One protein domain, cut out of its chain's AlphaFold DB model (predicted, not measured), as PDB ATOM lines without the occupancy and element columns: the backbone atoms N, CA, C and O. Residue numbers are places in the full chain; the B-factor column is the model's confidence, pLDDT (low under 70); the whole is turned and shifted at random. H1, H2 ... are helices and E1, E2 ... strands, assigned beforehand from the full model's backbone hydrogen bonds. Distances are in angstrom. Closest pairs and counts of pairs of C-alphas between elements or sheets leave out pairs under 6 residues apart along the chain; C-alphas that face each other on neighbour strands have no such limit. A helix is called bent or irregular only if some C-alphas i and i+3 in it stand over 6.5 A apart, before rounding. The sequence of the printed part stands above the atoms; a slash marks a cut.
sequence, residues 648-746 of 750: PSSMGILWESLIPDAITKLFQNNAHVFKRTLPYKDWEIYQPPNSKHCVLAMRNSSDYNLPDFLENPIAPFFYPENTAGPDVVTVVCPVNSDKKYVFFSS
ATOM      1  N   PRO A 648      19.170  33.288  33.037       49.25
ATOM      2  CA  PRO A 648      18.978  31.972  33.669       49.25
ATOM      3  C   PRO A 648      17.741  31.211  33.154       49.25
ATOM      4  O   PRO A 648      17.752  29.986  33.057       49.25
ATOM      5  N   SER A 649      16.715  31.945  32.719       59.44
ATOM      6  CA  SER A 649      15.545  31.446  31.984       59.44
ATOM      7  C   SER A 649      15.902  30.683  30.699       59.44
ATOM      8  O   SER A 649      15.201  29.744  30.334       59.44
ATOM      9  N   SER A 650      17.012  31.016  30.035       55.78
ATOM     10  CA  SER A 650      17.467  30.365  28.801       55.78
ATOM     11  C   SER A 650      17.893  28.900  29.009       55.78
ATOM     12  O   SER A 650      17.763  28.106  28.082       55.78
ATOM     13  N   MET A 651      18.351  28.506  30.210       56.34
ATOM     14  CA  MET A 651      18.662  27.096  30.525       56.34
ATOM     15  C   MET A 651      17.405  26.248  30.770       56.34
ATOM     16  O   MET A 651      17.376  25.085  30.375       56.34
ATOM     17  N   GLY A 652      16.359  26.831  31.369       63.44
ATOM     18  CA  GLY A 652      15.043  26.187  31.478       63.44
ATOM     19  C   GLY A 652      14.423  25.961  30.098       63.44
ATOM     20  O   GLY A 652      14.071  24.835  29.758       63.44
ATOM     21  N   ILE A 653      14.458  26.993  29.247       62.66
ATOM     22  CA  ILE A 653      14.005  26.919  27.848       62.66
ATOM     23  C   ILE A 653      14.794  25.862  27.048       62.66
ATOM     24  O   ILE A 653      14.217  25.156  26.217       62.66
ATOM     25  N   LEU A 654      16.105  25.727  27.294       60.19
ATOM     26  CA  LEU A 654      16.944  24.686  26.688       60.19
ATOM     27  C   LEU A 654      16.492  23.281  27.100       60.19
ATOM     28  O   LEU A 654      16.349  22.403  26.250       60.19
ATOM     29  N   TRP A 655      16.284  23.063  28.397       65.75
ATOM     30  CA  TRP A 655      15.829  21.775  28.906       65.75
ATOM     31  C   TRP A 655      14.450  21.423  28.343       65.75
ATOM     32  O   TRP A 655      14.283  20.336  27.796       65.75
ATOM     33  N   GLU A 656      13.504  22.363  28.372       70.81
ATOM     34  CA  GLU A 656      12.167  22.199  27.793       70.81
ATOM     35  C   GLU A 656      12.244  21.772  26.326       70.81
ATOM     36  O   GLU A 656      11.590  20.815  25.931       70.81
ATOM     37  N   SER A 657      13.109  22.409  25.533       65.50
ATOM     38  CA  SER A 657      13.222  22.136  24.095       65.50
ATOM     39  C   SER A 657      13.890  20.787  23.770       65.50
ATOM     40  O   SER A 657      13.598  20.203  22.730       65.50
ATOM     41  N   LEU A 658      14.767  20.267  24.642       69.00
ATOM     42  CA  LEU A 658      15.458  18.973  24.461       69.00
ATOM     43  C   LEU A 658      14.648  17.767  24.951       69.00
ATOM     44  O   LEU A 658      14.848  16.637  24.492       69.00
ATOM     45  N   ILE A 659      13.770  17.981  25.929       75.62
ATOM     46  CA  ILE A 659      13.061  16.912  26.632       75.62
ATOM     47  C   ILE A 659      12.121  16.098  25.731       75.62
ATOM     48  O   ILE A 659      12.158  14.871  25.849       75.62
ATOM     49  N   PRO A 660      11.341  16.688  24.806       82.56
ATOM     50  CA  PRO A 660      10.495  15.930  23.886       82.56
ATOM     51  C   PRO A 660      11.238  14.834  23.111       82.56
ATOM     52  O   PRO A 660      10.797  13.681  23.074       82.56
ATOM     53  N   ASP A 661      12.411  15.148  22.554       75.94
ATOM     54  CA  ASP A 661      13.220  14.170  21.819       75.94
ATOM     55  C   ASP A 661      13.823  13.115  22.747       75.94
ATOM     56  O   ASP A 661      13.860  11.928  22.406       75.94
ATOM     57  N   ALA A 662      14.275  13.514  23.939       73.75
ATOM     58  CA  ALA A 662      14.804  12.585  24.934       73.75
ATOM     59  C   ALA A 662      13.731  11.591  25.418       73.75
ATOM     60  O   ALA A 662      14.007  10.395  25.530       73.75
ATOM     61  N   ILE A 663      12.504  12.068  25.648       77.88
ATOM     62  CA  ILE A 663      11.345  11.237  25.995       77.88
ATOM     63  C   ILE A 663      10.990  10.318  24.821       77.88
ATOM     64  O   ILE A 663      10.795   9.123  25.014       77.88
ATOM     65  N   THR A 664      10.981  10.821  23.588       78.69
ATOM     66  CA  THR A 664      10.704   9.994  22.402       78.69
ATOM     67  C   THR A 664      11.720   8.855  22.255       78.69
ATOM     68  O   THR A 664      11.338   7.693  22.101       78.69
ATOM     69  N   LYS A 665      13.020   9.149  22.405       73.38
ATOM     70  CA  LYS A 665      14.096   8.142  22.373       73.38
ATOM     71  C   LYS A 665      14.000   7.133  23.527       73.38
ATOM     72  O   LYS A 665      14.377   5.975  23.336       73.38
ATOM     73  N   LEU A 666      13.492   7.544  24.697       72.38
ATOM     74  CA  LEU A 666      13.222   6.656  25.836       72.38
ATOM     75  C   LEU A 666      12.193   5.578  25.465       72.38
ATOM     76  O   LEU A 666      12.444   4.398  25.703       72.38
ATOM     77  N   PHE A 667      11.071   5.969  24.856       71.38
ATOM     78  CA  PHE A 667      10.014   5.033  24.452       71.38
ATOM     79  C   PHE A 667      10.404   4.175  23.233       71.38
ATOM     80  O   PHE A 667       9.928   3.056  23.090       71.38
ATOM     81  N   GLN A 668      11.348   4.630  22.401       68.19
ATOM     82  CA  GLN A 668      11.851   3.890  21.231       68.19
ATOM     83  C   GLN A 668      13.023   2.923  21.527       68.19
ATOM     84  O   GLN A 668      13.624   2.400  20.593       68.19
ATOM     85  N   ASN A 669      13.375   2.669  22.800       62.00
ATOM     86  CA  ASN A 669      14.536   1.850  23.224       62.00
ATOM     87  C   ASN A 669      15.921   2.343  22.741       62.00
ATOM     88  O   ASN A 669      16.905   1.612  22.846       62.00
ATOM     89  N   ASN A 670      16.035   3.590  22.280       53.69
ATOM     90  CA  ASN A 670      17.285   4.150  21.747       53.69
ATOM     91  C   ASN A 670      18.077   4.979  22.780       53.69
ATOM     92  O   ASN A 670      19.073   5.614  22.436       53.69
ATOM     93  N   ALA A 671      17.652   5.009  24.050       51.84
ATOM     94  CA  ALA A 671      18.255   5.853  25.081       51.84
ATOM     95  C   ALA A 671      19.120   5.063  26.084       51.84
ATOM     96  O   ALA A 671      18.610   4.319  26.916       51.84
ATOM     97  N   HIS A 672      20.430   5.332  26.095       49.94
ATOM     98  CA  HIS A 672      21.353   4.928  27.173       49.94
ATOM     99  C   HIS A 672      21.307   5.863  28.404       49.94
ATOM    100  O   HIS A 672      22.067   5.682  29.354       49.94
ATOM    101  N   VAL A 673      20.445   6.889  28.384       48.25
ATOM    102  CA  VAL A 673      20.466   8.014  29.340       48.25
ATOM    103  C   VAL A 673      19.849   7.653  30.698       48.25
ATOM    104  O   VAL A 673      20.277   8.171  31.728       48.25
ATOM    105  N   PHE A 674      18.891   6.724  30.742       50.09
ATOM    106  CA  PHE A 674      18.209   6.347  31.981       50.09
ATOM    107  C   PHE A 674      18.672   4.965  32.468       50.09
ATOM    108  O   PHE A 674      18.477   3.948  31.814       50.09
ATOM    109  N   LYS A 675      19.288   4.925  33.660       47.31
ATOM    110  CA  LYS A 675      19.930   3.739  34.273       47.31
ATOM    111  C   LYS A 675      18.988   2.583  34.660       47.31
ATOM    112  O   LYS A 675      19.470   1.560  35.141       47.31
ATOM    113  N   ARG A 676      17.667   2.720  34.514       48.62
ATOM    114  CA  ARG A 676      16.692   1.665  34.836       48.62
ATOM    115  C   ARG A 676      15.781   1.423  33.641       48.62
ATOM    116  O   ARG A 676      15.201   2.365  33.114       48.62
ATOM    117  N   THR A 677      15.619   0.154  33.277       47.78
ATOM    118  CA  THR A 677      14.567  -0.316  32.373       47.78
ATOM    119  C   THR A 677      13.217  -0.055  33.030       47.78
ATOM    120  O   THR A 677      12.774  -0.814  33.892       47.78
ATOM    121  N   LEU A 678      12.594   1.060  32.680       55.12
ATOM    122  CA  LEU A 678      11.189   1.293  32.978       55.12
ATOM    123  C   LEU A 678      10.336   0.352  32.094       55.12
ATOM    124  O   LEU A 678      10.788  -0.022  31.006       55.12
ATOM    125  N   PRO A 679       9.138  -0.081  32.531       56.16
ATOM    126  CA  PRO A 679       8.299  -1.044  31.809       56.16
ATOM    127  C   PRO A 679       7.560  -0.377  30.632       56.16
ATOM    128  O   PRO A 679       6.340  -0.436  30.537       56.16
ATOM    129  N   TYR A 680       8.296   0.307  29.754       59.31
ATOM    130  CA  TYR A 680       7.759   1.143  28.675       59.31
ATOM    131  C   TYR A 680       7.922   0.536  27.280       59.31
ATOM    132  O   TYR A 680       7.613   1.200  26.299       59.31
ATOM    133  N   LYS A 681       8.379  -0.720  27.165       58.31
ATOM    134  CA  LYS A 681       8.442  -1.407  25.860       58.31
ATOM    135  C   LYS A 681       7.070  -1.532  25.190       58.31
ATOM    136  O   LYS A 681       7.011  -1.593  23.971       58.31
ATOM    137  N   ASP A 682       6.009  -1.529  25.996       72.25
ATOM    138  CA  ASP A 682       4.622  -1.616  25.547       72.25
ATOM    139  C   ASP A 682       3.902  -0.263  25.643       72.25
ATOM    140  O   ASP A 682       2.683  -0.240  25.773       72.25
ATOM    141  N   TRP A 683       4.630   0.859  25.673       77.94
ATOM    142  CA  TRP A 683       4.061   2.206  25.772       77.94
ATOM    143  C   TRP A 683       4.557   3.080  24.627       77.94
ATOM    144  O   TRP A 683       5.728   3.042  24.260       77.94
ATOM    145  N   GLU A 684       3.669   3.915  24.112       82.69
ATOM    146  CA  GLU A 684       3.948   4.866  23.049       82.69
ATOM    147  C   GLU A 684       3.478   6.271  23.427       82.69
ATOM    148  O   GLU A 684       2.581   6.464  24.255       82.69
ATOM    149  N   ILE A 685       4.107   7.276  22.820       86.00
ATOM    150  CA  ILE A 685       3.630   8.655  22.915       86.00
ATOM    151  C   ILE A 685       2.348   8.753  22.098       86.00
ATOM    152  O   ILE A 685       2.340   8.411  20.914       86.00
ATOM    153  N   TYR A 686       1.289   9.255  22.726       85.06
ATOM    154  CA  TYR A 686       0.015   9.487  22.067       85.06
ATOM    155  C   TYR A 686       0.207  10.448  20.896       85.06
ATOM    156  O   TYR A 686       0.635  11.590  21.075       85.06
ATOM    157  N   GLN A 687      -0.124   9.980  19.697       82.50
ATOM    158  CA  GLN A 687      -0.155  10.808  18.501       82.50
ATOM    159  C   GLN A 687      -1.577  11.340  18.326       82.50
ATOM    160  O   GLN A 687      -2.493  10.551  18.071       82.50
ATOM    161  N   PRO A 688      -1.805  12.654  18.490       77.75
ATOM    162  CA  PRO A 688      -3.149  13.178  18.395       77.75
ATOM    163  C   PRO A 688      -3.684  13.063  16.960       77.75
ATOM    164  O   PRO A 688      -2.987  13.454  16.017       77.75
ATOM    165  N   PRO A 689      -4.931  12.590  16.770       66.25
ATOM    166  CA  PRO A 689      -5.528  12.430  15.444       66.25
ATOM    167  C   PRO A 689      -5.707  13.771  14.714       66.25
ATOM    168  O   PRO A 689      -5.600  13.818  13.491       66.25
ATOM    169  N   ASN A 690      -5.894  14.860  15.469       65.31
ATOM    170  CA  ASN A 690      -5.994  16.237  14.971       65.31
ATOM    171  C   ASN A 690      -4.707  17.038  15.222       65.31
ATOM    172  O   ASN A 690      -4.751  18.254  15.422       65.31
ATOM    173  N   SER A 691      -3.558  16.359  15.293       65.75
ATOM    174  CA  SER A 691      -2.283  17.035  15.504       65.75
ATOM    175  C   SER A 691      -2.040  18.110  14.441       65.75
ATOM    176  O   SER A 691      -2.247  17.895  13.249       65.75
ATOM    177  N   LYS A 692      -1.558  19.282  14.869       68.38
ATOM    178  CA  LYS A 692      -0.854  20.209  13.994       68.38
ATOM    179  C   LYS A 692       0.333  19.455  13.419       68.38
ATOM    180  O   LYS A 692       1.333  19.201  14.088       68.38
ATOM    181  N   HIS A 693       0.177  19.056  12.166       66.31
ATOM    182  CA  HIS A 693       1.204  18.340  11.434       66.31
ATOM    183  C   HIS A 693       2.505  19.147  11.436       66.31
ATOM    184  O   HIS A 693       2.480  20.371  11.314       66.31
ATOM    185  N   CYS A 694       3.649  18.465  11.534       70.50
ATOM    186  CA  CYS A 694       4.978  19.094  11.629       70.50
ATOM    187  C   CYS A 694       5.233  19.886  12.920       70.50
ATOM    188  O   CYS A 694       6.112  20.748  12.937       70.50
ATOM    189  N   VAL A 695       4.508  19.584  13.996       78.19
ATOM    190  CA  VAL A 695       4.757  20.135  15.329       78.19
ATOM    191  C   VAL A 695       4.960  18.982  16.308       78.19
ATOM    192  O   VAL A 695       4.073  18.153  16.496       78.19
ATOM    193  N   LEU A 696       6.133  18.923  16.937       80.38
ATOM    194  CA  LEU A 696       6.413  17.993  18.031       80.38
ATOM    195  C   LEU A 696       5.823  18.502  19.338       80.38
ATOM    196  O   LEU A 696       5.288  17.723  20.124       80.38
ATOM    197  N   ALA A 697       5.927  19.810  19.567       81.50
ATOM    198  CA  ALA A 697       5.517  20.428  20.810       81.50
ATOM    199  C   ALA A 697       4.872  21.798  20.582       81.50
ATOM    200  O   ALA A 697       5.357  22.591  19.777       81.50
ATOM    201  N   MET A 698       3.789  22.079  21.305       83.44
ATOM    202  CA  MET A 698       3.064  23.352  21.252       83.44
ATOM    203  C   MET A 698       3.337  24.190  22.497       83.44
ATOM    204  O   MET A 698       3.217  23.693  23.614       83.44
ATOM    205  N   ARG A 699       3.661  25.472  22.323       80.88
ATOM    206  CA  ARG A 699       3.708  26.428  23.439       80.88
ATOM    207  C   ARG A 699       2.319  26.929  23.811       80.88
ATOM    208  O   ARG A 699       1.464  27.080  22.939       80.88
ATOM    209  N   ASN A 700       2.144  27.242  25.093       82.12
ATOM    210  CA  ASN A 700       0.990  27.986  25.575       82.12
ATOM    211  C   ASN A 700       0.809  29.303  24.800       82.12
ATOM    212  O   ASN A 700       1.778  30.030  24.556       82.12
ATOM    213  N   SER A 701      -0.432  29.616  24.444       80.19
ATOM    214  CA  SER A 701      -0.820  30.870  23.796       80.19
ATOM    215  C   SER A 701      -2.139  31.393  24.368       80.19
ATOM    216  O   SER A 701      -2.784  30.723  25.172       80.19
ATOM    217  N   SER A 702      -2.561  32.590  23.946       78.25
ATOM    218  CA  SER A 702      -3.870  33.144  24.327       78.25
ATOM    219  C   SER A 702      -5.041  32.246  23.928       78.25
ATOM    220  O   SER A 702      -6.075  32.267  24.588       78.25
ATOM    221  N   ASP A 703      -4.859  31.465  22.863       79.69
ATOM    222  CA  ASP A 703      -5.925  30.719  22.195       79.69
ATOM    223  C   ASP A 703      -5.806  29.202  22.423       79.69
ATOM    224  O   ASP A 703      -6.624  28.442  21.908       79.69
ATOM    225  N   TYR A 704      -4.756  28.744  23.117       83.38
ATOM    226  CA  TYR A 704      -4.508  27.324  23.359       83.38
ATOM    227  C   TYR A 704      -3.643  27.110  24.609       83.38
ATOM    228  O   TYR A 704      -2.429  27.350  24.593       83.38
ATOM    229  N   ASN A 705      -4.278  26.642  25.684       88.38
ATOM    230  CA  ASN A 705      -3.683  26.460  27.006       88.38
ATOM    231  C   ASN A 705      -3.637  24.989  27.463       88.38
ATOM    232  O   ASN A 705      -3.966  24.065  26.720       88.38
ATOM    233  N   LEU A 706      -3.161  24.748  28.692       87.31
ATOM    234  CA  LEU A 706      -3.011  23.389  29.227       87.31
ATOM    235  C   LEU A 706      -4.348  22.622  29.307       87.31
ATOM    236  O   LEU A 706      -4.375  21.480  28.849       87.31
ATOM    237  N   PRO A 707      -5.440  23.186  29.865       89.12
ATOM    238  CA  PRO A 707      -6.771  22.593  29.748       89.12
ATOM    239  C   PRO A 707      -7.141  22.192  28.316       89.12
ATOM    240  O   PRO A 707      -7.477  21.029  28.097       89.12
ATOM    241  N   ASP A 708      -6.975  23.095  27.344       87.94
ATOM    242  CA  ASP A 708      -7.290  22.812  25.936       87.94
ATOM    243  C   ASP A 708      -6.469  21.624  25.406       87.94
ATOM    244  O   ASP A 708      -6.995  20.745  24.721       87.94
ATOM    245  N   PHE A 709      -5.183  21.546  25.774       88.06
ATOM    246  CA  PHE A 709      -4.313  20.423  25.422       88.06
ATOM    247  C   PHE A 709      -4.743  19.096  26.044       88.06
ATOM    248  O   PHE A 709      -4.638  18.057  25.396       88.06
ATOM    249  N   LEU A 710      -5.190  19.097  27.297       88.00
ATOM    250  CA  LEU A 710      -5.616  17.872  27.971       88.00
ATOM    251  C   LEU A 710      -6.955  17.359  27.425       88.00
ATOM    252  O   LEU A 710      -7.160  16.146  27.375       88.00
ATOM    253  N   GLU A 711      -7.840  18.263  27.002       87.50
ATOM    254  CA  GLU A 711      -9.127  17.923  26.393       87.50
ATOM    255  C   GLU A 711      -8.976  17.464  24.939       87.50
ATOM    256  O   GLU A 711      -9.501  16.414  24.558       87.50
ATOM    257  N   ASN A 712      -8.244  18.227  24.126       85.19
ATOM    258  CA  ASN A 712      -8.080  17.976  22.699       85.19
ATOM    259  C   ASN A 712      -6.644  18.295  22.246       85.19
ATOM    260  O   ASN A 712      -6.401  19.333  21.625       85.19
ATOM    261  N   PRO A 713      -5.675  17.409  22.540       85.50
ATOM    262  CA  PRO A 713      -4.279  17.649  22.199       85.50
ATOM    263  C   PRO A 713      -4.105  17.784  20.682       85.50
ATOM    264  O   PRO A 713      -4.544  16.930  19.915       85.50
ATOM    265  N   ILE A 714      -3.406  18.834  20.251       84.31
ATOM    266  CA  ILE A 714      -3.027  19.063  18.845       84.31
ATOM    267  C   ILE A 714      -1.519  18.906  18.606       84.31
ATOM    268  O   ILE A 714      -1.031  19.207  17.525       84.31
ATOM    269  N   ALA A 715      -0.749  18.446  19.586       86.25
ATOM    270  CA  ALA A 715       0.649  18.059  19.409       86.25
ATOM    271  C   ALA A 715       1.012  16.946  20.403       86.25
ATOM    272  O   ALA A 715       0.311  16.787  21.400       86.25
ATOM    273  N   PRO A 716       2.076  16.165  20.159       87.81
ATOM    274  CA  PRO A 716       2.528  15.144  21.106       87.81
ATOM    275  C   PRO A 716       2.989  15.711  22.459       87.81
ATOM    276  O   PRO A 716       2.794  15.078  23.498       87.81
ATOM    277  N   PHE A 717       3.580  16.906  22.458       89.19
ATOM    278  CA  PHE A 717       4.062  17.592  23.657       89.19
ATOM    279  C   PHE A 717       3.459  18.999  23.780       89.19
ATOM    280  O   PHE A 717       3.055  19.619  22.793       89.19
ATOM    281  N   PHE A 718       3.426  19.525  24.999       88.19
ATOM    282  CA  PHE A 718       2.942  20.866  25.304       88.19
ATOM    283  C   PHE A 718       3.822  21.543  26.355       88.19
ATOM    284  O   PHE A 718       4.233  20.889  27.313       88.19
ATOM    285  N   TYR A 719       4.082  22.840  26.181       85.62
ATOM    286  CA  TYR A 719       4.795  23.683  27.144       85.62
ATOM    287  C   TYR A 719       3.803  24.620  27.847       85.62
ATOM    288  O   TYR A 719       3.297  25.552  27.206       85.62
ATOM    289  N   PRO A 720       3.496  24.380  29.133       80.94
ATOM    290  CA  PRO A 720       2.642  25.243  29.950       80.94
ATOM    291  C   PRO A 720       3.270  26.611  30.247       80.94
ATOM    292  O   PRO A 720       4.381  26.918  29.826       80.94
ATOM    293  N   GLU A 721       2.543  27.466  30.970       72.19
ATOM    294  CA  GLU A 721       3.044  28.785  31.370       72.19
ATOM    295  C   GLU A 721       4.309  28.721  32.235       72.19
ATOM    296  O   GLU A 721       4.393  27.960  33.197       72.19
ATOM    297  N   ASN A 722       5.239  29.646  31.980       63.75
ATOM    298  CA  ASN A 722       6.499  29.768  32.725       63.75
ATOM    299  C   ASN A 722       6.320  30.199  34.199       63.75
ATOM    300  O   ASN A 722       7.296  30.251  34.952       63.75
ATOM    301  N   THR A 723       5.101  30.551  34.617       63.88
ATOM    302  CA  THR A 723       4.793  31.105  35.942       63.88
ATOM    303  C   THR A 723       4.665  30.015  37.014       63.88
ATOM    304  O   THR A 723       5.247  30.166  38.090       63.88
ATOM    305  N   ALA A 724       3.973  28.903  36.734       63.03
ATOM    306  CA  ALA A 724       3.812  27.761  37.638       63.03
ATOM    307  C   ALA A 724       3.316  26.503  36.897       63.03
ATOM    308  O   ALA A 724       2.429  26.597  36.055       63.03
ATOM    309  N   GLY A 725       3.818  25.321  37.274       71.75
ATOM    310  CA  GLY A 725       3.366  24.039  36.719       71.75
ATOM    311  C   GLY A 725       4.498  23.177  36.147       71.75
ATOM    312  O   GLY A 725       5.668  23.454  36.416       71.75
ATOM    313  N   PRO A 726       4.157  22.094  35.426       78.81
ATOM    314  CA  PRO A 726       5.131  21.288  34.703       78.81
ATOM    315  C   PRO A 726       5.722  22.075  33.531       78.81
ATOM    316  O   PRO A 726       5.036  22.898  32.938       78.81
ATOM    317  N   ASP A 727       6.975  21.797  33.188       78.31
ATOM    318  CA  ASP A 727       7.675  22.500  32.110       78.31
ATOM    319  C   ASP A 727       7.365  21.844  30.745       78.31
ATOM    320  O   ASP A 727       7.248  22.518  29.726       78.31
ATOM    321  N   VAL A 728       7.144  20.519  30.721       85.69
ATOM    322  CA  VAL A 728       6.665  19.779  29.538       85.69
ATOM    323  C   VAL A 728       5.558  18.803  29.932       85.69
ATOM    324  O   VAL A 728       5.676  18.073  30.918       85.69
ATOM    325  N   VAL A 729       4.495  18.744  29.130       88.75
ATOM    326  CA  VAL A 729       3.378  17.801  29.279       88.75
ATOM    327  C   VAL A 729       3.255  16.946  28.024       88.75
ATOM    328  O   VAL A 729       3.361  17.453  26.912       88.75
ATOM    329  N   THR A 730       3.021  15.646  28.183       89.94
ATOM    330  CA  THR A 730       2.685  14.741  27.075       89.94
ATOM    331  C   THR A 730       1.656  13.709  27.517       89.94
ATOM    332  O   THR A 730       1.446  13.495  28.711       89.94
ATOM    333  N   VAL A 731       0.999  13.074  26.552       87.81
ATOM    334  CA  VAL A 731       0.090  11.956  26.786       87.81
ATOM    335  C   VAL A 731       0.759  10.689  26.267       87.81
ATOM    336  O   VAL A 731       1.294  10.669  25.163       87.81
ATOM    337  N   VAL A 732       0.739   9.620  27.055       86.81
ATOM    338  CA  VAL A 732       1.301   8.312  26.696       86.81
ATOM    339  C   VAL A 732       0.233   7.231  26.825       86.81
ATOM    340  O   VAL A 732      -0.643   7.310  27.691       86.81
ATOM    341  N   CYS A 733       0.296   6.230  25.953       85.31
ATOM    342  CA  CYS A 733      -0.675   5.140  25.878       85.31
ATOM    343  C   CYS A 733       0.053   3.793  25.893       85.31
ATOM    344  O   CYS A 733       1.080   3.657  25.228       85.31
ATOM    345  N   PRO A 734      -0.443   2.775  26.613       83.19
ATOM    346  CA  PRO A 734       0.021   1.416  26.400       83.19
ATOM    347  C   PRO A 734      -0.448   0.916  25.022       83.19
ATOM    348  O   PRO A 734      -1.620   1.064  24.692       83.19
ATOM    349  N   VAL A 735       0.431   0.270  24.253       78.19
ATOM    350  CA  VAL A 735       0.239  -0.140  22.841       78.19
ATOM    351  C   VAL A 735      -1.028  -0.984  22.610       78.19
ATOM    352  O   VAL A 735      -1.603  -0.960  21.530       78.19
ATOM    353  N   ASN A 736      -1.503  -1.708  23.629       77.31
ATOM    354  CA  ASN A 736      -2.700  -2.560  23.562       77.31
ATOM    355  C   ASN A 736      -3.865  -2.039  24.430       77.31
ATOM    356  O   ASN A 736      -4.619  -2.833  24.997       77.31
ATOM    357  N   SER A 737      -3.974  -0.725  24.638       79.50
ATOM    358  CA  SER A 737      -4.962  -0.136  25.546       79.50
ATOM    359  C   SER A 737      -5.377   1.275  25.127       79.50
ATOM    360  O   SER A 737      -4.534   2.145  24.962       79.50
ATOM    361  N   ASP A 738      -6.683   1.553  25.151       77.56
ATOM    362  CA  ASP A 738      -7.234   2.897  24.896       77.56
ATOM    363  C   ASP A 738      -7.025   3.886  26.062       77.56
ATOM    364  O   ASP A 738      -7.398   5.061  25.990       77.56
ATOM    365  N   LYS A 739      -6.458   3.422  27.183       81.75
ATOM    366  CA  LYS A 739      -6.141   4.277  28.335       81.75
ATOM    367  C   LYS A 739      -5.033   5.272  27.999       81.75
ATOM    368  O   LYS A 739      -3.921   4.882  27.652       81.75
ATOM    369  N   LYS A 740      -5.326   6.546  28.244       84.75
ATOM    370  CA  LYS A 740      -4.394   7.669  28.125       84.75
ATOM    371  C   LYS A 740      -3.866   8.061  29.501       84.75
ATOM    372  O   LYS A 740      -4.647   8.212  30.442       84.75
ATOM    373  N   TYR A 741      -2.558   8.250  29.615       85.94
ATOM    374  CA  TYR A 741      -1.894   8.714  30.831       85.94
ATOM    375  C   TYR A 741      -1.180  10.028  30.554       85.94
ATOM    376  O   TYR A 741      -0.506  10.166  29.536       85.94
ATOM    377  N   VAL A 742      -1.299  10.986  31.469       86.19
ATOM    378  CA  VAL A 742      -0.596  12.267  31.358       86.19
ATOM    379  C   VAL A 742       0.767  12.140  32.029       86.19
ATOM    380  O   VAL A 742       0.865  11.731  33.187       86.19
ATOM    381  N   PHE A 743       1.817  12.486  31.295       84.62
ATOM    382  CA  PHE A 743       3.186  12.540  31.778       84.62
ATOM    383  C   PHE A 743       3.610  13.999  31.935       84.62
ATOM    384  O   PHE A 743       3.529  14.790  30.993       84.62
ATOM    385  N   PHE A 744       4.088  14.334  33.130       83.81
ATOM    386  CA  PHE A 744       4.590  15.656  33.477       83.81
ATOM    387  C   PHE A 744       6.105  15.603  33.646       83.81
ATOM    388  O   PHE A 744       6.625  14.764  34.384       83.81
ATOM    389  N   SER A 745       6.809  16.509  32.976       78.75
ATOM    390  CA  SER A 745       8.242  16.713  33.130       78.75
ATOM    391  C   SER A 745       8.491  18.082  33.749       78.75
ATOM    392  O   SER A 745       7.942  19.079  33.280       78.75
ATOM    393  N   SER A 746       9.328  18.126  34.783       73.50
ATOM    394  CA  SER A 746       9.760  19.374  35.413       73.50
ATOM    395  C   SER A 746      11.270  19.383  35.616       73.50
ATOM    396  O   SER A 746      11.835  18.421  36.146       73.50
TER     397      SER A 746
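This is residues 648 to 746 of the 750 residues of an uncharacterized protein of Gigaspora rosea (UniProt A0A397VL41). A bent helix, H1, lies along one face of a small twisted sheet of five strands built round its longest strand, E4, while the short helix H2 only grazes the sheet. E3 and E1 lie one after the other along one side of E4, E5 covers its other side, and E2 is on the far side of E3. The printed part has 99 residues, with two named helices and five named strands, which follow each other along the chain as H1, then E1 and E2, then H2, then E3, E4 and E5; the branched sheet is mixed, with the neighbours E2 and E3 parallel and the neighbour pairs E1 and E4, E3 and E4, and E4 and E5 antiparallel. The class is mixed, helices and strands, though under half of the residues, 46, are in named elements. The whole is compact, with a radius of gyration of the C-alphas of 13.6 A and spans of 37 by 33 by 24 A.

Find C-alpha 649 at (15.545, 31.446, 31.984), where H1, residues 649 to 667, begins. By its hydrogen bonds it was assigned as one helix, but it is bent: C-alphas 657 and 660 are 6.8 A apart. Its arms are H1a, residues 649 to 657, 12.4 A long, and H1b, residues 660 to 667, 10.9 A long. Next come E1, residues 683 to 685, E2, residues 697 to 699, H2, residues 706 to 711, and E3, residues 717 to 719. E4, residues 728 to 734, starts at C-alpha 728 (6.665, 19.779, 29.538) and runs 19.8 A; E5, residues 741 to 745, runs 13.1 A to C-alpha 745 (8.242, 16.713, 33.130).

Start at E4, whose pairing is staggered. E3, E4 and E5 form a meander, each strand the antiparallel neighbour of the one before, and its two hairpins show N 718 and O 729 at 2.8 A and N 730 and O 743 at 3.0 A. E1 pairs with E4 through N 684 and O 733, 2.8 A. E2, H2 and E3 make a strand-helix-strand unit, two parallel strands with a helix between, its crossover right-handed; N 719 and O 698 are 2.8 A apart. H1b is on the sheet, over E4 and along the strands, at a height over the sheet of 8.5 A; its closest C-alphas to E1 are those of Phe 667 and Glu 684, 6.2 A. H1a is on the same face, at a steep tilt of 39 degrees to H1b. H2 only grazes the sheet with residues 706 to 710. In H1a, H1b and H2 every O i to N i+4 pair is within hydrogen-bond range.

The C-alphas farthest apart, those of Pro 648 and Asn 736, are 42.0 A apart. The printed part has no cut, and the links H1 to E1 and E1 to E2 are long. The mean pLDDT of the printed part is 74.3; look for values under 70 in 32 residues, among them 648 to 655 and 668 to 681.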